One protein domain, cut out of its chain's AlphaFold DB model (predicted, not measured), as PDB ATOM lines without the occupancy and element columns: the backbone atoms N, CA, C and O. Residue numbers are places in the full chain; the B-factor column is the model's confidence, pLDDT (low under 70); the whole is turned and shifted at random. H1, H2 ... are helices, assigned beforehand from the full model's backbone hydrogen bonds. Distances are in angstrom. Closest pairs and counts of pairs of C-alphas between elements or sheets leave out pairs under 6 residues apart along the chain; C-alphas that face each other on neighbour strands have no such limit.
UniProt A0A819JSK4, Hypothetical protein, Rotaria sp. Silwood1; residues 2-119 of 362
ATOM      1  N   ASP A   2     -53.261 -21.710  32.451       86.31
ATOM      2  CA  ASP A   2     -53.619 -20.375  31.952       86.31
ATOM      3  C   ASP A   2     -52.598 -19.283  32.275       86.31
ATOM      4  O   ASP A   2     -52.196 -18.535  31.390       86.31
ATOM      5  N   GLU A   3     -52.108 -19.224  33.518       89.38
ATOM      6  CA  GLU A   3     -51.097 -18.240  33.928       89.38
ATOM      7  C   GLU A   3     -49.783 -18.389  33.140       89.38
ATOM      8  O   GLU A   3     -49.189 -17.404  32.697       89.38
ATOM      9  N   VAL A   4     -49.344 -19.634  32.923       89.31
ATOM     10  CA  VAL A   4     -48.112 -19.946  32.185       89.31
ATOM     11  C   VAL A   4     -48.267 -19.525  30.726       89.31
ATOM     12  O   VAL A   4     -47.395 -18.844  30.184       89.31
ATOM     13  N   ILE A   5     -49.398 -19.866  30.108       90.00
ATOM     14  CA  ILE A   5     -49.708 -19.490  28.726       90.00
ATOM     15  C   ILE A   5     -49.811 -17.963  28.595       90.00
ATOM     16  O   ILE A   5     -49.192 -17.378  27.706       90.00
ATOM     17  N   ALA A   6     -50.506 -17.288  29.512       89.62
ATOM     18  CA  ALA A   6     -50.624 -15.832  29.521       89.62
ATOM     19  C   ALA A   6     -49.252 -15.142  29.613       89.62
ATOM     20  O   ALA A   6     -48.980 -14.190  28.872       89.62
ATOM     21  N   ARG A   7     -48.357 -15.650  30.470       89.50
ATOM     22  CA  ARG A   7     -46.984 -15.143  30.598       89.50
ATOM     23  C   ARG A   7     -46.165 -15.370  29.326       89.50
ATOM     24  O   ARG A   7     -45.481 -14.444  28.884       89.50
ATOM     25  N   ALA A   8     -46.260 -16.546  28.708       88.19
ATOM     26  CA  ALA A   8     -45.574 -16.842  27.450       88.19
ATOM     27  C   ALA A   8     -46.036 -15.905  26.320       88.19
ATOM     28  O   ALA A   8     -45.212 -15.290  25.643       88.19
ATOM     29  N   LYS A   9     -47.349 -15.692  26.190       89.06
ATOM     30  CA  LYS A   9     -47.928 -14.750  25.218       89.06
ATOM     31  C   LYS A   9     -47.482 -13.312  25.453       89.06
ATOM     32  O   LYS A   9     -47.173 -12.589  24.505       89.06
ATOM     33  N   TYR A  10     -47.407 -12.873  26.710       88.81
ATOM     34  CA  TYR A  10     -46.876 -11.550  27.038       88.81
ATOM     35  C   TYR A  10     -45.434 -11.375  26.529       88.81
ATOM     36  O   TYR A  10     -45.119 -10.349  25.918       88.81
ATOM     37  N   LEU A  11     -44.575 -12.385  26.719       84.81
ATOM     38  CA  LEU A  11     -43.199 -12.378  26.213       84.81
ATOM     39  C   LEU A  11     -43.151 -12.323  24.681       84.81
ATOM     40  O   LEU A  11     -42.452 -11.468  24.132       84.81
ATOM     41  N   ILE A  12     -43.933 -13.161  23.999       86.25
ATOM     42  CA  ILE A  12     -44.007 -13.198  22.531       86.25
ATOM     43  C   ILE A  12     -44.427 -11.833  21.981       86.25
ATOM     44  O   ILE A  12     -43.749 -11.260  21.130       86.25
ATOM     45  N   ARG A  13     -45.493 -11.240  22.526       86.31
ATOM     46  CA  ARG A  13     -46.002  -9.930  22.089       86.31
ATOM     47  C   ARG A  13     -45.008  -8.802  22.336       86.31
ATOM     48  O   ARG A  13     -44.928  -7.872  21.532       86.31
ATOM     49  N   LYS A  14     -44.234  -8.869  23.423       84.62
ATOM     50  CA  LYS A  14     -43.148  -7.917  23.692       84.62
ATOM     51  C   LYS A  14     -42.055  -8.003  22.618       84.62
ATOM     52  O   LYS A  14     -41.570  -6.962  22.183       84.62
ATOM     53  N   ILE A  15     -41.712  -9.210  22.166       80.31
ATOM     54  CA  ILE A  15     -40.715  -9.444  21.107       80.31
ATOM     55  C   ILE A  15     -41.258  -9.032  19.732       80.31
ATOM     56  O   ILE A  15     -40.575  -8.343  18.983       80.31
ATOM     57  N   LEU A  16     -42.507  -9.368  19.405       82.19
ATOM     58  CA  LEU A  16     -43.130  -8.970  18.136       82.19
ATOM     59  C   LEU A  16     -43.162  -7.439  17.968       82.19
ATOM     60  O   LEU A  16     -42.930  -6.925  16.872       82.19
ATOM     61  N   LYS A  17     -43.364  -6.690  19.063       81.00
ATOM     62  CA  LYS A  17     -43.322  -5.218  19.064       81.00
ATOM     63  C   LYS A  17     -41.939  -4.632  18.763       81.00
ATOM     64  O   LYS A  17     -41.880  -3.516  18.252       81.00
ATOM     65  N   SER A  18     -40.842  -5.346  19.031       72.06
ATOM     66  CA  SER A  18     -39.483  -4.853  18.758       72.06
ATOM     67  C   SER A  18     -39.017  -5.073  17.306       72.06
ATOM     68  O   SER A  18     -37.895  -4.696  16.973       72.06
ATOM     69  N   ARG A  19     -39.875  -5.642  16.434       57.28
ATOM     70  CA  ARG A  19     -39.748  -5.753  14.958       57.28
ATOM     71  C   ARG A  19     -38.411  -6.289  14.397       57.28
ATOM     72  O   ARG A  19     -38.148  -6.106  13.214       57.28
ATOM     73  N   SER A  20     -37.584  -6.989  15.181       58.59
ATOM     74  CA  SER A  20     -36.245  -7.445  14.740       58.59
ATOM     75  C   SER A  20     -35.987  -8.957  14.822       58.59
ATOM     76  O   SER A  20     -34.842  -9.390  14.692       58.59
ATOM     77  N   SER A  21     -37.018  -9.794  14.994       61.84
ATOM     78  CA  SER A  21     -36.801 -11.245  15.079       61.84
ATOM     79  C   SER A  21     -36.787 -11.910  13.701       61.84
ATOM     80  O   SER A  21     -37.732 -11.793  12.922       61.84
ATOM     81  N   ARG A  22     -35.736 -12.698  13.440       64.56
ATOM     82  CA  ARG A  22     -35.606 -13.583  12.266       64.56
ATOM     83  C   ARG A  22     -36.687 -14.687  12.232       64.56
ATOM     84  O   ARG A  22     -36.833 -15.350  11.215       64.56
ATOM     85  N   TYR A  23     -37.447 -14.857  13.317       68.00
ATOM     86  CA  TYR A  23     -38.472 -15.889  13.508       68.00
ATOM     87  C   TYR A  23     -39.878 -15.294  13.684       68.00
ATOM     88  O   TYR A  23     -40.719 -15.881  14.358       68.00
ATOM     89  N   TYR A  24     -40.133 -14.113  13.111       77.31
ATOM     90  CA  TYR A  24     -41.406 -13.404  13.264       77.31
ATOM     91  C   TYR A  24     -42.629 -14.283  12.956       77.31
ATOM     92  O   TYR A  24     -43.584 -14.268  13.723       77.31
ATOM     93  N   THR A  25     -42.581 -15.080  11.882       77.75
ATOM     94  CA  THR A  25     -43.657 -16.015  11.507       77.75
ATOM     95  C   THR A  25     -43.903 -17.053  12.599       77.75
ATOM     96  O   THR A  25     -44.992 -17.090  13.156       77.75
ATOM     97  N   HIS A  26     -42.861 -17.770  13.029       77.94
ATOM     98  CA  HIS A  26     -42.974 -18.752  14.111       77.94
ATOM     99  C   HIS A  26     -43.485 -18.147  15.422       77.94
ATOM    100  O   HIS A  26     -44.210 -18.806  16.150       77.94
ATOM    101  N   LEU A  27     -43.119 -16.905  15.750       81.81
ATOM    102  CA  LEU A  27     -43.620 -16.233  16.953       81.81
ATOM    103  C   LEU A  27     -45.125 -15.949  16.877       81.81
ATOM    104  O   LEU A  27     -45.817 -16.090  17.884       81.81
ATOM    105  N   VAL A  28     -45.625 -15.548  15.707       85.19
ATOM    106  CA  VAL A  28     -47.066 -15.360  15.478       85.19
ATOM    107  C   VAL A  28     -47.791 -16.700  15.572       85.19
ATOM    108  O   VAL A  28     -48.791 -16.799  16.280       85.19
ATOM    109  N   ASP A  29     -47.246 -17.735  14.936       85.25
ATOM    110  CA  ASP A  29     -47.811 -19.085  14.957       85.25
ATOM    111  C   ASP A  29     -47.852 -19.645  16.386       85.25
ATOM    112  O   ASP A  29     -48.879 -20.158  16.824       85.25
ATOM    113  N   VAL A  30     -46.790 -19.449  17.175       87.38
ATOM    114  CA  VAL A  30     -46.759 -19.833  18.595       87.38
ATOM    115  C   VAL A  30     -47.803 -19.061  19.417       87.38
ATOM    116  O   VAL A  30     -48.471 -19.687  20.234       87.38
ATOM    117  N   ASP A  31     -48.005 -17.742  19.230       89.00
ATOM    118  CA  ASP A  31     -49.069 -16.999  19.961       89.00
ATOM    119  C   ASP A  31     -50.466 -17.555  19.648       89.00
ATOM    120  O   ASP A  31     -51.322 -17.592  20.538       89.00
ATOM    121  N   ASN A  32     -50.687 -17.995  18.404       87.81
ATOM    122  CA  ASN A  32     -51.945 -18.580  17.951       87.81
ATOM    123  C   ASN A  32     -52.157 -19.991  18.515       87.81
ATOM    124  O   ASN A  32     -53.182 -20.237  19.150       87.81
ATOM    125  N   LEU A  33     -51.177 -20.884  18.356       89.44
ATOM    126  CA  LEU A  33     -51.228 -22.268  18.842       89.44
ATOM    127  C   LEU A  33     -51.345 -22.337  20.374       89.44
ATOM    128  O   LEU A  33     -52.059 -23.179  20.913       89.44
ATOM    129  N   LEU A  34     -50.731 -21.397  21.101       90.06
ATOM    130  CA  LEU A  34     -50.907 -21.282  22.551       90.06
ATOM    131  C   LEU A  34     -52.364 -21.005  22.969       90.06
ATOM    132  O   LEU A  34     -52.731 -21.351  24.088       90.06
ATOM    133  N   ASN A  35     -53.195 -20.390  22.116       86.69
ATOM    134  CA  ASN A  35     -54.626 -20.231  22.412       86.69
ATOM    135  C   ASN A  35     -55.388 -21.539  22.260       86.69
ATOM    136  O   ASN A  35     -56.278 -21.804  23.056       86.69
ATOM    137  N   GLN A  36     -55.024 -22.345  21.264       87.75
ATOM    138  CA  GLN A  36     -55.666 -23.635  21.028       87.75
ATOM    139  C   GLN A  36     -55.406 -24.602  22.186       87.75
ATOM    140  O   GLN A  36     -56.297 -25.347  22.566       87.75
ATOM    141  N   LEU A  37     -54.245 -24.515  22.852       86.00
ATOM    142  CA  LEU A  37     -53.983 -25.293  24.071       86.00
ATOM    143  C   LEU A  37     -54.953 -25.011  25.234       86.00
ATOM    144  O   LEU A  37     -55.019 -25.817  26.159       86.00
ATOM    145  N   LEU A  38     -55.669 -23.881  25.220       84.25
ATOM    146  CA  LEU A  38     -56.687 -23.554  26.227       84.25
ATOM    147  C   LEU A  38     -58.056 -24.166  25.900       84.25
ATOM    148  O   LEU A  38     -58.973 -24.071  26.715       84.25
ATOM    149  N   GLU A  39     -58.224 -24.766  24.720       85.88
ATOM    150  CA  GLU A  39     -59.459 -25.456  24.366       85.88
ATOM    151  C   GLU A  39     -59.595 -26.771  25.158       85.88
ATOM    152  O   GLU A  39     -58.593 -27.459  25.385       85.88
ATOM    153  N   PRO A  40     -60.827 -27.179  25.533       80.12
ATOM    154  CA  PRO A  40     -61.061 -28.343  26.398       80.12
ATOM    155  C   PRO A  40     -60.418 -29.643  25.897       80.12
ATOM    156  O   PRO A  40     -59.995 -30.481  26.689       80.12
ATOM    157  N   ASN A  41     -60.310 -29.793  24.573       82.12
ATOM    158  CA  ASN A  41     -59.740 -30.975  23.925       82.12
ATOM    159  C   ASN A  41     -58.241 -31.155  24.212       82.12
ATOM    160  O   ASN A  41     -57.737 -32.273  24.139       82.12
ATOM    161  N   PHE A  42     -57.525 -30.074  24.542       80.94
ATOM    162  CA  PHE A  42     -56.072 -30.093  24.725       80.94
ATOM    163  C   PHE A  42     -55.643 -29.890  26.176       80.94
ATOM    164  O   PHE A  42     -54.550 -30.327  26.543       80.94
ATOM    165  N   THR A  43     -56.480 -29.283  27.020       76.38
ATOM    166  CA  THR A  43     -56.137 -28.964  28.417       76.38
ATOM    167  C   THR A  43     -55.862 -30.193  29.285       76.38
ATOM    168  O   THR A  43     -55.080 -30.116  30.236       76.38
ATOM    169  N   GLU A  44     -56.471 -31.336  28.964       76.38
ATOM    170  CA  GLU A  44     -56.348 -32.565  29.761       76.38
ATOM    171  C   GLU A  44     -55.266 -33.531  29.258       76.38
ATOM    172  O   GLU A  44     -54.974 -34.522  29.927       76.38
ATOM    173  N   THR A  45     -54.620 -33.253  28.120       87.12
ATOM    174  CA  THR A  45     -53.628 -34.185  27.569       87.12
ATOM    175  C   THR A  45     -52.323 -34.153  28.365       87.12
ATOM    176  O   THR A  45     -51.864 -33.103  28.832       87.12
ATOM    177  N   GLU A  46     -51.679 -35.318  28.504       88.75
ATOM    178  CA  GLU A  46     -50.391 -35.420  29.200       88.75
ATOM    179  C   GLU A  46     -49.334 -34.524  28.531       88.75
ATOM    180  O   GLU A  46     -48.610 -33.802  29.219       88.75
ATOM    181  N   TRP A  47     -49.287 -34.502  27.195       89.25
ATOM    182  CA  TRP A  47     -48.322 -33.691  26.455       89.25
ATOM    183  C   TRP A  47     -48.498 -32.192  26.699       89.25
ATOM    184  O   TRP A  47     -47.504 -31.505  26.936       89.25
ATOM    185  N   THR A  48     -49.733 -31.681  26.737       90.44
ATOM    186  CA  THR A  48     -49.989 -30.270  27.068       90.44
ATOM    187  C   THR A  48     -49.514 -29.939  28.481       90.44
ATOM    188  O   THR A  48     -48.884 -28.899  28.700       90.44
ATOM    189  N   GLN A  49     -49.766 -30.820  29.455       90.81
ATOM    190  CA  GLN A  49     -49.314 -30.618  30.834       90.81
ATOM    191  C   GLN A  49     -47.783 -30.602  30.941       90.81
ATOM    192  O   GLN A  49     -47.225 -29.715  31.596       90.81
ATOM    193  N   LEU A  50     -47.102 -31.552  30.292       90.56
ATOM    194  CA  LEU A  50     -45.638 -31.644  30.274       90.56
ATOM    195  C   LEU A  50     -45.010 -30.443  29.557       90.56
ATOM    196  O   LEU A  50     -44.073 -29.837  30.080       90.56
ATOM    197  N   PHE A  51     -45.577 -30.022  28.427       91.25
ATOM    198  CA  PHE A  51     -45.145 -28.824  27.715       91.25
ATOM    199  C   PHE A  51     -45.320 -27.560  28.560       91.25
ATOM    200  O   PHE A  51     -44.392 -26.764  28.684       91.25
ATOM    201  N   CYS A  52     -46.471 -27.381  29.215       90.62
ATOM    202  CA  CYS A  52     -46.694 -26.229  30.089       90.62
ATOM    203  C   CYS A  52     -45.749 -26.227  31.299       90.62
ATOM    204  O   CYS A  52     -45.294 -25.163  31.729       90.62
ATOM    205  N   ARG A  53     -45.414 -27.405  31.840       88.81
ATOM    206  CA  ARG A  53     -44.405 -27.547  32.897       88.81
ATOM    207  C   ARG A  53     -43.023 -27.116  32.400       88.81
ATOM    208  O   ARG A  53     -42.385 -26.292  33.057       88.81
ATOM    209  N   GLN A  54     -42.608 -27.592  31.228       87.31
ATOM    210  CA  GLN A  54     -41.359 -27.183  30.583       87.31
ATOM    211  C   GLN A  54     -41.312 -25.672  30.350       87.31
ATOM    212  O   GLN A  54     -40.333 -25.011  30.690       87.31
ATOM    213  N   LEU A  55     -42.390 -25.124  29.790       86.62
ATOM    214  CA  LEU A  55     -42.559 -23.714  29.474       86.62
ATOM    215  C   LEU A  55     -42.391 -22.848  30.725       86.62
ATOM    216  O   LEU A  55     -41.594 -21.907  30.730       86.62
ATOM    217  N   LYS A  56     -43.085 -23.206  31.811       86.50
ATOM    218  CA  LYS A  56     -42.941 -22.549  33.113       86.50
ATOM    219  C   LYS A  56     -41.496 -22.618  33.602       86.50
ATOM    220  O   LYS A  56     -40.913 -21.577  33.893       86.50
ATOM    221  N   ARG A  57     -40.896 -23.814  33.614       82.06
ATOM    222  CA  ARG A  57     -39.512 -24.025  34.059       82.06
ATOM    223  C   ARG A  57     -38.534 -23.154  33.272       82.06
ATOM    224  O   ARG A  57     -37.709 -22.477  33.876       82.06
ATOM    225  N   LEU A  58     -38.640 -23.109  31.946       77.12
ATOM    226  CA  LEU A  58     -37.784 -22.274  31.101       77.12
ATOM    227  C   LEU A  58     -37.984 -20.780  31.375       77.12
ATOM    228  O   LEU A  58     -36.998 -20.054  31.469       77.12
ATOM    229  N   MET A  59     -39.221 -20.314  31.552       81.38
ATOM    230  CA  MET A  59     -39.498 -18.908  31.872       81.38
ATOM    231  C   MET A  59     -39.035 -18.501  33.274       81.38
ATOM    232  O   MET A  59     -38.636 -17.356  33.469       81.38
ATOM    233  N   ASP A  60     -39.118 -19.401  34.253       74.25
ATOM    234  CA  ASP A  60     -38.677 -19.150  35.629       74.25
ATOM    235  C   ASP A  60     -37.150 -19.134  35.738       74.25
ATOM    236  O   ASP A  60     -36.592 -18.367  36.521       74.25
ATOM    237  N   SER A  61     -36.476 -19.940  34.915       62.72
ATOM    238  CA  SER A  61     -35.016 -20.102  34.947       62.72
ATOM    239  C   SER A  61     -34.261 -19.089  34.089       62.72
ATOM    240  O   SER A  61     -33.051 -18.952  34.243       62.72
ATOM    241  N   ASN A  62     -34.931 -18.411  33.151       61.00
ATOM    242  CA  ASN A  62     -34.272 -17.554  32.167       61.00
ATOM    243  C   ASN A  62     -34.854 -16.139  32.178       61.00
ATOM    244  O   ASN A  62     -36.050 -15.939  31.976       61.00
ATOM    245  N   GLU A  63     -33.987 -15.130  32.309       60.19
ATOM    246  CA  GLU A  63     -34.391 -13.717  32.214       60.19
ATOM    247  C   GLU A  63     -34.912 -13.340  30.818       60.19
ATOM    248  O   GLU A  63     -35.699 -12.409  30.656       60.19
ATOM    249  N   SER A  64     -34.459 -14.056  29.787       63.84
ATOM    250  CA  SER A  64     -34.923 -13.896  28.409       63.84
ATOM    251  C   SER A  64     -34.750 -15.189  27.620       63.84
ATOM    252  O   SER A  64     -33.783 -15.924  27.807       63.84
ATOM    253  N   ILE A  65     -35.689 -15.443  26.714       68.62
ATOM    254  CA  ILE A  65     -35.773 -16.680  25.934       68.62
ATOM    255  C   ILE A  65     -35.067 -16.476  24.597       68.62
ATOM    256  O   ILE A  65     -35.229 -15.431  23.961       68.62
ATOM    257  N   ARG A  66     -34.243 -17.447  24.191       61.97
ATOM    258  CA  ARG A  66     -33.507 -17.387  22.925       61.97
ATOM    259  C   ARG A  66     -34.445 -17.554  21.731       61.97
ATOM    260  O   ARG A  66     -35.465 -18.232  21.812       61.97
ATOM    261  N   ASP A  67     -34.040 -16.991  20.600       67.06
ATOM    262  CA  ASP A  67     -34.846 -17.020  19.384       67.06
ATOM    263  C   ASP A  67     -35.088 -18.439  18.829       67.06
ATOM    264  O   ASP A  67     -36.151 -18.737  18.292       67.06
ATOM    265  N   ASP A  68     -34.112 -19.333  18.974       66.50
ATOM    266  CA  ASP A  68     -34.188 -20.730  18.540       66.50
ATOM    267  C   ASP A  68     -35.133 -21.578  19.397       66.50
ATOM    268  O   ASP A  68     -35.712 -22.540  18.893       66.50
ATOM    269  N   ILE A  69     -35.352 -21.190  20.657       75.06
ATOM    270  CA  ILE A  69     -36.332 -21.844  21.530       75.06
ATOM    271  C   ILE A  69     -37.746 -21.650  20.972       75.06
ATOM    272  O   ILE A  69     -38.546 -22.578  21.029       75.06
ATOM    273  N   TRP A  70     -38.051 -20.512  20.337       77.00
ATOM    274  CA  TRP A  70     -39.366 -20.299  19.719       77.00
ATOM    275  C   TRP A  70     -39.650 -21.290  18.597       77.00
ATOM    276  O   TRP A  70     -40.768 -21.780  18.487       77.00
ATOM    277  N   ARG A  71     -38.632 -21.647  17.804       76.38
ATOM    278  CA  ARG A  71     -38.761 -22.710  16.798       76.38
ATOM    279  C   ARG A  71     -39.031 -24.063  17.457       76.38
ATOM    280  O   ARG A  71     -39.837 -24.834  16.950       76.38
ATOM    281  N   GLN A  72     -38.375 -24.354  18.581       81.94
ATOM    282  CA  GLN A  72     -38.621 -25.592  19.327       81.94
ATOM    283  C   GLN A  72     -40.040 -25.633  19.906       81.94
ATOM    284  O   GLN A  72     -40.678 -26.679  19.858       81.94
ATOM    285  N   TRP A  73     -40.545 -24.508  20.418       86.00
ATOM    286  CA  TRP A  73     -41.909 -24.405  20.937       86.00
ATOM    287  C   TRP A  73     -42.944 -24.512  19.832       86.00
ATOM    288  O   TRP A  73     -43.919 -25.224  20.006       86.00
ATOM    289  N   HIS A  74     -42.704 -23.873  18.689       86.62
ATOM    290  CA  HIS A  74     -43.540 -24.035  17.506       86.62
ATOM    291  C   HIS A  74     -43.678 -25.513  17.124       86.62
ATOM    292  O   HIS A  74     -44.788 -26.008  16.982       86.62
ATOM    293  N   LEU A  75     -42.555 -26.234  17.010       84.62
ATOM    294  CA  LEU A  75     -42.565 -27.665  16.697       84.62
ATOM    295  C   LEU A  75     -43.266 -28.492  17.782       84.62
ATOM    296  O   LEU A  75     -44.054 -29.367  17.461       84.62
ATOM    297  N   ALA A  76     -43.013 -28.205  19.061       88.12
ATOM    298  CA  ALA A  76     -43.685 -28.902  20.156       88.12
ATOM    299  C   ALA A  76     -45.205 -28.691  20.122       88.12
ATOM    300  O   ALA A  76     -45.953 -29.643  20.293       88.12
ATOM    301  N   LEU A  77     -45.662 -27.465  19.864       90.69
ATOM    302  CA  LEU A  77     -47.081 -27.142  19.740       90.69
ATOM    303  C   LEU A  77     -47.721 -27.828  18.533       90.69
ATOM    304  O   LEU A  77     -48.796 -28.400  18.679       90.69
ATOM    305  N   PHE A  78     -47.039 -27.831  17.386       88.50
ATOM    306  CA  PHE A  78     -47.467 -28.576  16.201       88.50
ATOM    307  C   PHE A  78     -47.662 -30.063  16.522       88.50
ATOM    308  O   PHE A  78     -48.721 -30.616  16.255       88.50
ATOM    309  N   TYR A  79     -46.696 -30.695  17.188       89.50
ATOM    310  CA  TYR A  79     -46.820 -32.095  17.596       89.50
ATOM    311  C   TYR A  79     -47.906 -32.334  18.644       89.50
ATOM    312  O   TYR A  79     -48.475 -33.408  18.684       89.50
ATOM    313  N   ILE A  80     -48.228 -31.370  19.503       89.62
ATOM    314  CA  ILE A  80     -49.293 -31.550  20.503       89.62
ATOM    315  C   ILE A  80     -50.683 -31.422  19.873       89.62
ATOM    316  O   ILE A  80     -51.610 -32.115  20.290       89.62
ATOM    317  N   ILE A  81     -50.830 -30.515  18.907       87.75
ATOM    318  CA  ILE A  81     -52.129 -30.095  18.376       87.75
ATOM    319  C   ILE A  81     -52.443 -30.781  17.045       87.75
ATOM    320  O   ILE A  81     -53.546 -31.289  16.860       87.75
ATOM    321  N   GLU A  82     -51.493 -30.767  16.114       84.38
ATOM    322  CA  GLU A  82     -51.706 -31.126  14.708       84.38
ATOM    323  C   GLU A  82     -51.186 -32.530  14.366       84.38
ATOM    324  O   GLU A  82     -51.781 -33.206  13.529       84.38
ATOM    325  N   ASP A  83     -50.112 -32.989  15.020       81.88
ATOM    326  CA  ASP A  83     -49.497 -34.298  14.753       81.88
ATOM    327  C   ASP A  83     -49.080 -35.062  16.036       81.88
ATOM    328  O   ASP A  83     -47.889 -35.304  16.267       81.88
ATOM    329  N   PRO A  84     -50.045 -35.476  16.885       79.12
ATOM    330  CA  PRO A  84     -49.793 -36.123  18.185       79.12
ATOM    331  C   PRO A  84     -49.137 -37.500  18.108       79.12
ATOM    332  O   PRO A  84     -48.654 -37.998  19.126       79.12
ATOM    333  N   ASN A  85     -49.099 -38.105  16.923       78.94
ATOM    334  CA  ASN A  85     -48.486 -39.408  16.681       78.94
ATOM    335  C   ASN A  85     -47.183 -39.310  15.869       78.94
ATOM    336  O   ASN A  85     -46.582 -40.345  15.561       78.94
ATOM    337  N   GLY A  86     -46.763 -38.095  15.495       76.31
ATOM    338  CA  GLY A  86     -45.622 -37.878  14.608       76.31
ATOM    339  C   GLY A  86     -45.811 -38.535  13.238       76.31
ATOM    340  O   GLY A  86     -44.850 -39.018  12.653       76.31
ATOM    341  N   GLU A  87     -47.041 -38.669  12.744       79.31
ATOM    342  CA  GLU A  87     -47.342 -39.321  11.468       79.31
ATOM    343  C   GLU A  87     -46.776 -38.546  10.272       79.31
ATOM    344  O   GLU A  87     -46.397 -39.168   9.277       79.31
ATOM    345  N   GLN A  88     -46.668 -37.218  10.380       75.81
ATOM    346  CA  GLN A  88     -46.189 -36.343   9.308       75.81
ATOM    347  C   GLN A  88     -44.670 -36.122   9.348       75.81
ATOM    348  O   GLN A  88     -44.056 -35.909   8.302       75.81
ATOM    349  N   ASP A  89     -44.043 -36.204  10.525       72.62
ATOM    350  CA  ASP A  89     -42.591 -36.080  10.699       72.62
ATOM    351  C   ASP A  89     -42.076 -37.104  11.718       72.62
ATOM    352  O   ASP A  89     -41.992 -36.818  12.905       72.62
ATOM    353  N   LYS A  90     -41.679 -38.296  11.250       71.56
ATOM    354  CA  LYS A  90     -40.989 -39.316  12.071       71.56
ATOM    355  C   LYS A  90     -39.470 -39.130  12.127       71.56
ATOM    356  O   LYS A  90     -38.753 -40.069  12.460       71.56
ATOM    357  N   GLY A  91     -38.957 -37.965  11.731       75.25
ATOM    358  CA  GLY A  91     -37.526 -37.684  11.726       75.25
ATOM    359  C   GLY A  91     -36.992 -37.200  13.077       75.25
ATOM    360  O   GLY A  91     -37.674 -37.193  14.102       75.25
ATOM    361  N   ASN A  92     -35.758 -36.692  13.057       78.12
ATOM    362  CA  ASN A  92     -35.027 -36.226  14.245       78.12
ATOM    363  C   ASN A  92     -35.779 -35.185  15.104       78.12
ATOM    364  O   ASN A  92     -35.462 -35.013  16.280       78.12
ATOM    365  N   ASN A  93     -36.717 -34.415  14.542       80.81
ATOM    366  CA  ASN A  93     -37.442 -33.389  15.302       80.81
ATOM    367  C   ASN A  93     -38.463 -33.999  16.266       80.81
ATOM    368  O   ASN A  93     -38.575 -33.520  17.399       80.81
ATOM    369  N   TRP A  94     -39.163 -35.046  15.822       82.44
ATOM    370  CA  TRP A  94     -40.121 -35.790  16.629       82.44
ATOM    371  C   TRP A  94     -39.426 -36.558  17.746       82.44
ATOM    372  O   TRP A  94     -39.814 -36.430  18.905       82.44
ATOM    373  N   GLU A  95     -38.325 -37.248  17.440       81.12
ATOM    374  CA  GLU A  95     -37.512 -37.932  18.456       81.12
ATOM    375  C   GLU A  95     -37.044 -36.957  19.543       81.12
ATOM    376  O   GLU A  95     -37.284 -37.178  20.729       81.12
ATOM    377  N   ARG A  96     -36.495 -35.800  19.153       79.62
ATOM    378  CA  ARG A  96     -36.093 -34.753  20.105       79.62
ATOM    379  C   ARG A  96     -37.266 -34.187  20.906       79.62
ATOM    380  O   ARG A  96     -37.072 -33.720  22.028       79.62
ATOM    381  N   PHE A  97     -38.466 -34.120  20.330       84.06
ATOM    382  CA  PHE A  97     -39.668 -33.723  21.065       84.06
ATOM    383  C   PHE A  97     -40.026 -34.767  22.126       84.06
ATOM    384  O   PHE A  97     -40.189 -34.394  23.290       84.06
ATOM    385  N   LEU A  98     -40.052 -36.050  21.756       85.62
ATOM    386  CA  LEU A  98     -40.300 -37.150  22.682       85.62
ATOM    387  C   LEU A  98     -39.265 -37.188  23.808       85.62
ATOM    388  O   LEU A  98     -39.652 -37.262  24.969       85.62
ATOM    389  N   GLU A  99     -37.973 -37.059  23.502       82.00
ATOM    390  CA  GLU A  99     -36.903 -36.981  24.505       82.00
ATOM    391  C   GLU A  99     -37.150 -35.854  25.516       82.00
ATOM    392  O   GLU A  99     -37.080 -36.074  26.727       82.00
ATOM    393  N   ARG A 100     -37.508 -34.653  25.040       83.69
ATOM    394  CA  ARG A 100     -37.812 -33.510  25.916       83.69
ATOM    395  C   ARG A 100     -39.026 -33.768  26.801       83.69
ATOM    396  O   ARG A 100     -38.987 -33.440  27.984       83.69
ATOM    397  N   MET A 101     -40.101 -34.324  26.249       86.81
ATOM    398  CA  MET A 101     -41.305 -34.596  27.033       86.81
ATOM    399  C   MET A 101     -41.093 -35.750  28.020       86.81
ATOM    400  O   MET A 101     -41.536 -35.663  29.163       86.81
ATOM    401  N   ASN A 102     -40.361 -36.795  27.627       86.12
ATOM    402  CA  ASN A 102     -39.968 -37.895  28.509       86.12
ATOM    403  C   ASN A 102     -39.115 -37.387  29.676       86.12
ATOM    404  O   ASN A 102     -39.369 -37.757  30.820       86.12
ATOM    405  N   PHE A 103     -38.173 -36.481  29.410       84.56
ATOM    406  CA  PHE A 103     -37.386 -35.831  30.453       84.56
ATOM    407  C   PHE A 103     -38.265 -35.037  31.432       84.56
ATOM    408  O   PHE A 103     -38.109 -35.149  32.645       84.56
ATOM    409  N   GLU A 104     -39.240 -34.266  30.944       85.25
ATOM    410  CA  GLU A 104     -40.178 -33.547  31.820       85.25
ATOM    411  C   GLU A 104     -41.084 -34.486  32.623       85.25
ATOM    412  O   GLU A 104     -41.396 -34.197  33.783       85.25
ATOM    413  N   ARG A 105     -41.471 -35.628  32.042       89.31
ATOM    414  CA  ARG A 105     -42.204 -36.683  32.751       89.31
ATOM    415  C   ARG A 105     -41.361 -37.253  33.886       89.31
ATOM    416  O   ARG A 105     -41.849 -37.357  35.009       89.31
ATOM    417  N   GLU A 106     -40.090 -37.542  33.626       88.06
ATOM    418  CA  GLU A 106     -39.150 -38.013  34.640       88.06
ATOM    419  C   GLU A 106     -38.962 -36.973  35.757       88.06
ATOM    420  O   GLU A 106     -39.015 -37.308  36.940       88.06
ATOM    421  N   LEU A 107     -38.833 -35.687  35.416       84.12
ATOM    422  CA  LEU A 107     -38.770 -34.613  36.412       84.12
ATOM    423  C   LEU A 107     -40.047 -34.514  37.254       84.12
ATOM    424  O   LEU A 107     -39.962 -34.244  38.453       84.12
ATOM    425  N   LYS A 108     -41.227 -34.694  36.648       88.06
ATOM    426  CA  LYS A 108     -42.509 -34.729  37.370       88.06
ATOM    427  C   LYS A 108     -42.552 -35.918  38.332       88.06
ATOM    428  O   LYS A 108     -42.923 -35.745  39.486       88.06
ATOM    429  N   GLN A 109     -42.123 -37.095  37.885       89.44
ATOM    430  CA  GLN A 109     -42.066 -38.295  38.717       89.44
ATOM    431  C   GLN A 109     -41.102 -38.129  39.897       89.44
ATOM    432  O   GLN A 109     -41.463 -38.452  41.023       89.44
ATOM    433  N   ARG A 110     -39.909 -37.568  39.669       85.56
ATOM    434  CA  ARG A 110     -38.933 -37.292  40.736       85.56
ATOM    435  C   ARG A 110     -39.462 -36.291  41.769       85.56
ATOM    436  O   ARG A 110     -39.169 -36.426  42.951       85.56
ATOM    437  N   GLU A 111     -40.242 -35.294  41.347       85.44
ATOM    438  CA  GLU A 111     -40.895 -34.357  42.273       85.44
ATOM    439  C   GLU A 111     -41.962 -35.048  43.131       85.44
ATOM    440  O   GLU A 111     -42.009 -34.813  44.336       85.44
ATOM    441  N   LEU A 112     -42.765 -35.938  42.537       88.19
ATOM    442  CA  LEU A 112     -43.740 -36.745  43.277       88.19
ATOM    443  C   LEU A 112     -43.052 -37.679  44.280       88.19
ATOM    444  O   LEU A 112     -43.416 -37.678  45.449       88.19
ATOM    445  N   GLN A 113     -42.001 -38.391  43.862       88.88
ATOM    446  CA  GLN A 113     -41.198 -39.244  44.749       88.88
ATOM    447  C   GLN A 113     -40.611 -38.450  45.921       88.88
ATOM    448  O   GLN A 113     -40.641 -38.903  47.062       88.88
ATOM    449  N   PHE A 114     -40.117 -37.237  45.657       86.88
ATOM    450  CA  PHE A 114     -39.628 -36.349  46.708       86.88
ATOM    451  C   PHE A 114     -40.742 -35.965  47.696       86.88
ATOM    452  O   PHE A 114     -40.522 -35.994  48.905       86.88
ATOM    453  N   GLN A 115     -41.934 -35.622  47.202       87.38
ATOM    454  CA  GLN A 115     -43.084 -35.281  48.047       87.38
ATOM    455  C   GLN A 115     -43.569 -36.477  48.874       87.38
ATOM    456  O   GLN A 115     -43.879 -36.314  50.053       87.38
ATOM    457  N   GLU A 116     -43.594 -37.677  48.298       89.50
ATOM    458  CA  GLU A 116     -43.946 -38.913  49.004       89.50
ATOM    459  C   GLU A 116     -42.937 -39.242  50.110       89.50
ATOM    460  O   GLU A 116     -43.330 -39.613  51.216       89.50
ATOM    461  N   GLN A 117     -41.643 -39.069  49.830       88.00
ATOM    462  CA  GLN A 117     -40.570 -39.423  50.755       88.00
ATOM    463  C   GLN A 117     -40.361 -38.384  51.866       88.00
ATOM    464  O   GLN A 117     -40.202 -38.757  53.027       88.00
ATOM    465  N   PHE A 118     -40.343 -37.091  51.532       85.19
ATOM    466  CA  PHE A 118     -39.918 -36.025  52.450       85.19
ATOM    467  C   PHE A 118     -41.031 -35.045  52.834       85.19
ATOM    468  O   PHE A 118     -40.872 -34.323  53.816       85.19
ATOM    469  N   LYS A 119     -42.163 -35.033  52.114       84.56
ATOM    470  CA  LYS A 119     -43.274 -34.059  52.208       84.56
ATOM    471  C   LYS A 119     -42.870 -32.622  51.878       84.56
ATOM    472  O   LYS A 119     -43.392 -32.046  50.927       84.56
TER     473      LYS A 119
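AT A GLANCE: This is residues 2 to 119 of the 362 residues of the protein "Hypothetical protein" of Rotaria sp. Silwood1 (UniProt A0A819JSK4). Four helices, H1, H2, H4 and H5, make a compact body; the long H6 packs about perpendicular on H4 with residues 101 to 105 and only just touches H5 with residues 93 to 97, and residues 109 to 119, of which 109 to 118 belong to H6, stick out as an arm. H1 and H2 lie side by side as a hairpin, and little H3 sits between H2 and H4 along the chain. The printed part has 118 residues with six named helices, H1 to H6 in order, and no named strand: all helix. It is compact, with a radius of gyration of the C-alphas of 14.9 A, and spans 49 by 35 by 28 A.

HOW THE PARTS SIT: With residues 101 to 105 alone, H6, residues 92 to 118, touches H4, residues 46 to 61, about perpendicular at 80 degrees; their closest C-alphas, of Glu 104 and Leu 50, are 6.0 A apart. H4 and H5, residues 67 to 81, form a hairpin that only just touches, with 3 pairs of C-alphas within 8 A, closest Trp 47 and Ile 80 at 6.4 A. H2, residues 24 to 36, touches H5, its closest C-alphas those of Val 30 and His 74, 5.4 A apart. H1, residues 2 to 17, touches H2 at a shallow tilt of 22 degrees, opposite ways, closest C-alphas Lys 9 and Asp 31 at 5.8 A. H1 and H6 are apart. Every O i to N i+4 pair is within hydrogen-bond range in H1, H4 and H6, but 7 of 9 in H2 and 10 of 11 in H5.

IN THESE COORDINATES: H1 begins at C-alpha 2 (-53.619, -20.375, 31.952) and measures 22.4 A. H3 is residues 40 to 43. H6 measures 38.5 A and ends at C-alpha 118 (-39.918, -36.025, 52.450).

THE WHOLE: The printed part has no cut and no long link. Residues 19 to 23 and 61 to 68 have pLDDT under 70.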